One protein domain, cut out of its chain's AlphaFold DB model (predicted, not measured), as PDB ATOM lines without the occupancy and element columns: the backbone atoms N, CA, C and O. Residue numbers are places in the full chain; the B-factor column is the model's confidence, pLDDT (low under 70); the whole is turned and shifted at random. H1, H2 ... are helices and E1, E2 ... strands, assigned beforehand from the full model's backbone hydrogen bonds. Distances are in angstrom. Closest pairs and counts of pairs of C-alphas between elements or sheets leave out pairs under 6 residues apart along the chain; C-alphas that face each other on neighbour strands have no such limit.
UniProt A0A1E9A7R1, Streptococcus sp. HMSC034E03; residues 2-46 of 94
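Overview. This is residues 2 to 46 of the 94 residues of a protein of Streptococcus sp. HMSC034E03 (UniProt A0A1E9A7R1). A twisted hairpin of two strands, E1 and E2, has one short helix, H1, packed mainly beside E2, and a long stretch with no named element, residues 2 to 14, crosses the domain to reach that helix. The printed part has 45 residues, with one named helix and two named strands in the order H1, E1, E2. The sheet, of order E1 - E2, is antiparallel; the class is mixed, helices and strands, although under half of the residues are in named elements. The whole is only just compact, close to loose, with a radius of gyration of the C-alphas of 10.8 A, and its outline is only just flat, spanning 31 by 27 by 15 A.

Arrangement. E1, residues 29 to 35, and E2, residues 38 to 43, form a hairpin, antiparallel with 159 degrees between their directions. N 33 and O 40 are within hydrogen-bond range at 2.8 A, as are N 42 and O 31 at 2.9 A. C-alphas 32 and 41 face each other at 4.3 A. H1, residues 15 to 23, has 5 pairs of C-alphas within 8 A of E2, the closest being those of Val 15 and Glu 39, 6.3 A apart. H1 and E1 have 1 such pair, the C-alphas of Ser 23 and Ile 29, 7.6 A apart. In H1 every O i to N i+4 pair is within hydrogen-bond range.

Along the chain. E1 is 16.3 A long from first to last C-alpha and begins at C-alpha 29 (89.651, 103.583, 127.789). E2 is 16.4 A long and ends at C-alpha 43 (86.644, 101.874, 125.139). H1 is 12.0 A long and begins at C-alpha 15 (88.937, 112.259, 118.758).

Size, cuts and confidence. The two C-alphas farthest apart are those of Phe 2 and Ala 24, 31.6 A. The printed part has no cut, and the links H1 to E1 and E1 to E2 are tight. The mean pLDDT of the printed part is 79.3, with residues 2 to 7 and 45 to 46 under 70.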
ATOM      1  N   PHE A   2      91.465  86.683 112.485       48.78
ATOM      2  CA  PHE A   2      90.460  87.645 112.945       48.78
ATOM      3  C   PHE A   2      90.528  87.704 114.474       48.78
ATOM      4  O   PHE A   2      90.645  86.655 115.111       48.78
ATOM      5  N   SER A   3      90.546  88.905 115.057       58.09
ATOM      6  CA  SER A   3      90.487  89.054 116.513       58.09
ATOM      7  C   SER A   3      89.097  88.642 117.013       58.09
ATOM      8  O   SER A   3      88.114  88.733 116.281       58.09
ATOM      9  N   GLN A   4      89.000  88.182 118.264       56.06
ATOM     10  CA  GLN A   4      87.707  87.912 118.918       56.06
ATOM     11  C   GLN A   4      87.002  89.207 119.380       56.06
ATOM     12  O   GLN A   4      85.956  89.150 120.034       56.06
ATOM     13  N   ASN A   5      87.574  90.368 119.040       56.78
ATOM     14  CA  ASN A   5      87.139  91.678 119.497       56.78
ATOM     15  C   ASN A   5      86.126  92.247 118.497       56.78
ATOM     16  O   ASN A   5      86.492  92.740 117.432       56.78
ATOM     17  N   THR A   6      84.842  92.193 118.846       60.25
ATOM     18  CA  THR A   6      83.788  92.944 118.148       60.25
ATOM     19  C   THR A   6      83.714  94.363 118.707       60.25
ATOM     20  O   THR A   6      83.157  94.566 119.783       60.25
ATOM     21  N   GLY A   7      84.263  95.334 117.979       64.38
ATOM     22  CA  GLY A   7      84.131  96.761 118.280       64.38
ATOM     23  C   GLY A   7      83.139  97.447 117.342       64.38
ATOM     24  O   GLY A   7      82.988  97.042 116.188       64.38
ATOM     25  N   ILE A   8      82.473  98.495 117.826       72.62
ATOM     26  CA  ILE A   8      81.796  99.462 116.957       72.62
ATOM     27  C   ILE A   8      82.811 100.559 116.657       72.62
ATOM     28  O   ILE A   8      83.304 101.202 117.578       72.62
ATOM     29  N   MET A   9      83.130 100.760 115.379       79.50
ATOM     30  CA  MET A   9      83.988 101.862 114.952       79.50
ATOM     31  C   MET A   9      83.120 103.083 114.670       79.50
ATOM     32  O   MET A   9      82.261 103.046 113.787       79.50
ATOM     33  N   LEU A  10      83.340 104.147 115.436       78.69
ATOM     34  CA  LEU A  10      82.688 105.436 115.241       78.69
ATOM     35  C   LEU A  10      83.674 106.381 114.558       78.69
ATOM     36  O   LEU A  10      84.809 106.522 115.004       78.69
ATOM     37  N   TYR A  11      83.228 107.021 113.480       82.19
ATOM     38  CA  TYR A  11      83.946 108.142 112.886       82.19
ATOM     39  C   TYR A  11      83.432 109.423 113.528       82.19
ATOM     40  O   TYR A  11      82.221 109.637 113.583       82.19
ATOM     41  N   VAL A  12      84.356 110.238 114.023       82.19
ATOM     42  CA  VAL A  12      84.066 111.442 114.802       82.19
ATOM     43  C   VAL A  12      84.892 112.613 114.282       82.19
ATOM     44  O   VAL A  12      85.945 112.402 113.679       82.19
ATOM     45  N   ASP A  13      84.412 113.834 114.513       88.44
ATOM     46  CA  ASP A  13      85.072 115.048 114.020       88.44
ATOM     47  C   ASP A  13      86.372 115.358 114.784       88.44
ATOM     48  O   ASP A  13      87.361 115.763 114.175       88.44
ATOM     49  N   ASP A  14      86.388 115.145 116.106       88.44
ATOM     50  CA  ASP A  14      87.554 115.354 116.971       88.44
ATOM     51  C   ASP A  14      87.649 114.238 118.023       88.44
ATOM     52  O   ASP A  14      86.790 114.077 118.892       88.44
ATOM     53  N   VAL A  15      88.718 113.449 117.927       86.94
ATOM     54  CA  VAL A  15      88.937 112.259 118.758       86.94
ATOM     55  C   VAL A  15      89.236 112.628 120.211       86.94
ATOM     56  O   VAL A  15      88.804 111.913 121.115       86.94
ATOM     57  N   ALA A  16      89.928 113.743 120.456       87.38
ATOM     58  CA  ALA A  16      90.262 114.180 121.806       87.38
ATOM     59  C   ALA A  16      89.011 114.669 122.546       87.38
ATOM     60  O   ALA A  16      88.807 114.306 123.705       87.38
ATOM     61  N   VAL A  17      88.143 115.423 121.862       88.00
ATOM     62  CA  VAL A  17      86.862 115.884 122.422       88.00
ATOM     63  C   VAL A  17      85.957 114.705 122.774       88.00
ATOM     64  O   VAL A  17      85.389 114.671 123.864       88.00
ATOM     65  N   GLU A  18      85.848 113.717 121.888       88.62
ATOM     66  CA  GLU A  18      85.051 112.512 122.141       88.62
ATOM     67  C   GLU A  18      85.624 111.684 123.290       88.62
ATOM     68  O   GLU A  18      84.892 111.296 124.198       88.62
ATOM     69  N   ARG A  19      86.941 111.460 123.315       86.81
ATOM     70  CA  ARG A  19      87.609 110.760 124.419       86.81
ATOM     71  C   ARG A  19      87.293 111.412 125.765       86.81
ATOM     72  O   ARG A  19      86.951 110.709 126.718       86.81
ATOM     73  N   ASP A  20      87.403 112.735 125.847       86.56
ATOM     74  CA  ASP A  20      87.140 113.485 127.074       86.56
ATOM     75  C   ASP A  20      85.649 113.416 127.457       86.56
ATOM     76  O   ASP A  20      85.323 113.237 128.634       86.56
ATOM     77  N   PHE A  21      84.740 113.467 126.473       84.25
ATOM     78  CA  PHE A  21      83.302 113.270 126.679       84.25
ATOM     79  C   PHE A  21      82.995 111.892 127.276       84.25
ATOM     80  O   PHE A  21      82.355 111.811 128.322       84.25
ATOM     81  N   TRP A  22      83.477 110.809 126.661       82.31
ATOM     82  CA  TRP A  22      83.230 109.446 127.144       82.31
ATOM     83  C   TRP A  22      83.896 109.174 128.495       82.31
ATOM     84  O   TRP A  22      83.299 108.520 129.352       82.31
ATOM     85  N   SER A  23      85.083 109.741 128.731       81.75
ATOM     86  CA  SER A  23      85.761 109.663 130.033       81.75
ATOM     87  C   SER A  23      84.939 110.310 131.153       81.75
ATOM     88  O   SER A  23      84.973 109.833 132.283       81.75
ATOM     89  N   ALA A  24      84.160 111.354 130.853       83.06
ATOM     90  CA  ALA A  24      83.291 112.005 131.835       83.06
ATOM     91  C   ALA A  24      82.121 111.117 132.307       83.06
ATOM     92  O   ALA A  24      81.526 111.396 133.346       83.06
ATOM     93  N   PHE A  25      81.799 110.051 131.566       75.38
ATOM     94  CA  PHE A  25      80.818 109.029 131.948       75.38
ATOM     95  C   PHE A  25      81.464 107.784 132.586       75.38
ATOM     96  O   PHE A  25      80.830 106.730 132.629       75.38
ATOM     97  N   ASP A  26      82.715 107.883 133.047       76.19
ATOM     98  CA  ASP A  26      83.497 106.781 133.626       76.19
ATOM     99  C   ASP A  26      83.692 105.581 132.672       76.19
ATOM    100  O   ASP A  26      83.892 104.445 133.110       76.19
ATOM    101  N   PHE A  27      83.649 105.802 131.350       78.62
ATOM    102  CA  PHE A  27      83.962 104.745 130.387       78.62
ATOM    103  C   PHE A  27      85.464 104.450 130.421       78.62
ATOM    104  O   PHE A  27      86.301 105.340 130.271       78.62
ATOM    105  N   GLU A  28      85.809 103.173 130.583       80.19
ATOM    106  CA  GLU A  28      87.198 102.726 130.595       80.19
ATOM    107  C   GLU A  28      87.780 102.765 129.176       80.19
ATOM    108  O   GLU A  28      87.332 102.028 128.288       80.19
ATOM    109  N   ILE A  29      88.797 103.607 128.978       84.12
ATOM    110  CA  ILE A  29      89.651 103.583 127.789       84.12
ATOM    111  C   ILE A  29      90.632 102.427 127.952       84.12
ATOM    112  O   ILE A  29      91.489 102.441 128.834       84.12
ATOM    113  N   VAL A  30      90.509 101.428 127.085       85.69
ATOM    114  CA  VAL A  30      91.300 100.191 127.150       85.69
ATOM    115  C   VAL A  30      92.502 100.214 126.207       85.69
ATOM    116  O   VAL A  30      93.443  99.444 126.389       85.69
ATOM    117  N   ASN A  31      92.487 101.099 125.208       83.94
ATOM    118  CA  ASN A  31      93.592 101.294 124.280       83.94
ATOM    119  C   ASN A  31      93.585 102.718 123.716       83.94
ATOM    120  O   ASN A  31      92.526 103.313 123.523       83.94
ATOM    121  N   HIS A  32      94.767 103.234 123.401       88.94
ATOM    122  CA  HIS A  32      94.956 104.487 122.684       88.94
ATOM    123  C   HIS A  32      96.134 104.317 121.717       88.94
ATOM    124  O   HIS A  32      97.227 103.919 122.117       88.94
ATOM    125  N   SER A  33      95.897 104.574 120.432       89.75
ATOM    126  CA  SER A  33      96.869 104.393 119.357       89.75
ATOM    127  C   SER A  33      96.676 105.421 118.241       89.75
ATOM    128  O   SER A  33      95.696 106.159 118.221       89.75
ATOM    129  N   GLU A  34      97.612 105.450 117.297       88.88
ATOM    130  CA  GLU A  34      97.484 106.205 116.054       88.88
ATOM    131  C   GLU A  34      97.380 105.220 114.886       88.88
ATOM    132  O   GLU A  34      98.222 104.328 114.734       88.88
ATOM    133  N   ILE A  35      96.349 105.368 114.055       84.31
ATOM    134  CA  ILE A  35      96.114 104.516 112.888       84.31
ATOM    135  C   ILE A  35      96.018 105.413 111.658       84.31
ATOM    136  O   ILE A  35      95.140 106.263 111.554       84.31
ATOM    137  N   MET A  36      96.932 105.218 110.701       83.56
ATOM    138  CA  MET A  36      96.979 105.979 109.441       83.56
ATOM    139  C   MET A  36      97.040 107.512 109.619       83.56
ATOM    140  O   MET A  36      96.514 108.242 108.783       83.56
ATOM    141  N   GLY A  37      97.695 108.008 110.676       84.19
ATOM    142  CA  GLY A  37      97.817 109.448 110.947       84.19
ATOM    143  C   GLY A  37      96.662 110.050 111.751       84.19
ATOM    144  O   GLY A  37      96.638 111.262 111.953       84.19
ATOM    145  N   PHE A  38      95.707 109.228 112.192       82.25
ATOM    146  CA  PHE A  38      94.577 109.649 113.013       82.25
ATOM    147  C   PHE A  38      94.695 109.071 114.422       82.25
ATOM    148  O   PHE A  38      94.989 107.884 114.591       82.25
ATOM    149  N   GLU A  39      94.436 109.905 115.430       88.31
ATOM    150  CA  GLU A  39      94.263 109.453 116.812       88.31
ATOM    151  C   GLU A  39      93.091 108.459 116.874       88.31
ATOM    152  O   GLU A  39      92.092 108.601 116.171       88.31
ATOM    153  N   THR A  40      93.209 107.397 117.664       85.62
ATOM    154  CA  THR A  40      92.150 106.396 117.829       85.62
ATOM    155  C   THR A  40      92.227 105.792 119.221       85.62
ATOM    156  O   THR A  40      93.284 105.328 119.648       85.62
ATOM    157  N   PHE A  41      91.099 105.725 119.920       86.19
ATOM    158  CA  PHE A  41      91.003 105.044 121.207       86.19
ATOM    159  C   PHE A  41      89.937 103.949 121.174       86.19
ATOM    160  O   PHE A  41      88.973 104.009 120.411       86.19
ATOM    161  N   GLU A  42      90.125 102.935 122.012       82.50
ATOM    162  CA  GLU A  42      89.138 101.893 122.268       82.50
ATOM    163  C   GLU A  42      88.599 102.069 123.680       82.50
ATOM    164  O   GLU A  42      89.348 102.337 124.622       82.50
ATOM    165  N   MET A  43      87.299 101.860 123.839       79.56
ATOM    166  CA  MET A  43      86.644 101.874 125.139       79.56
ATOM    167  C   MET A  43      85.639 100.734 125.239       79.56
ATOM    168  O   MET A  43      85.214 100.183 124.220       79.56
ATOM    169  N   LYS A  44      85.238 100.386 126.464       71.81
ATOM    170  CA  LYS A  44      84.226  99.352 126.709       71.81
ATOM    171  C   LYS A  44      82.858  99.982 127.013       71.81
ATOM    172  O   LYS A  44      82.563 100.228 128.181       71.81
ATOM    173  N   PRO A  45      81.997 100.238 126.005       68.88
ATOM    174  CA  PRO A  45      80.667 100.763 126.263       68.88
ATOM    175  C   PRO A  45      79.721  99.696 126.809       68.88
ATOM    176  O   PRO A  45      79.747  98.544 126.376       68.88
ATOM    177  N   SER A  46      78.812 100.107 127.695       66.69
ATOM    178  CA  SER A  46      77.575  99.365 127.942       66.69
ATOM    179  C   SER A  46      76.508  99.884 126.981       66.69
ATOM    180  O   SER A  46      76.010 100.996 127.146       66.69
TER     181      SER A  46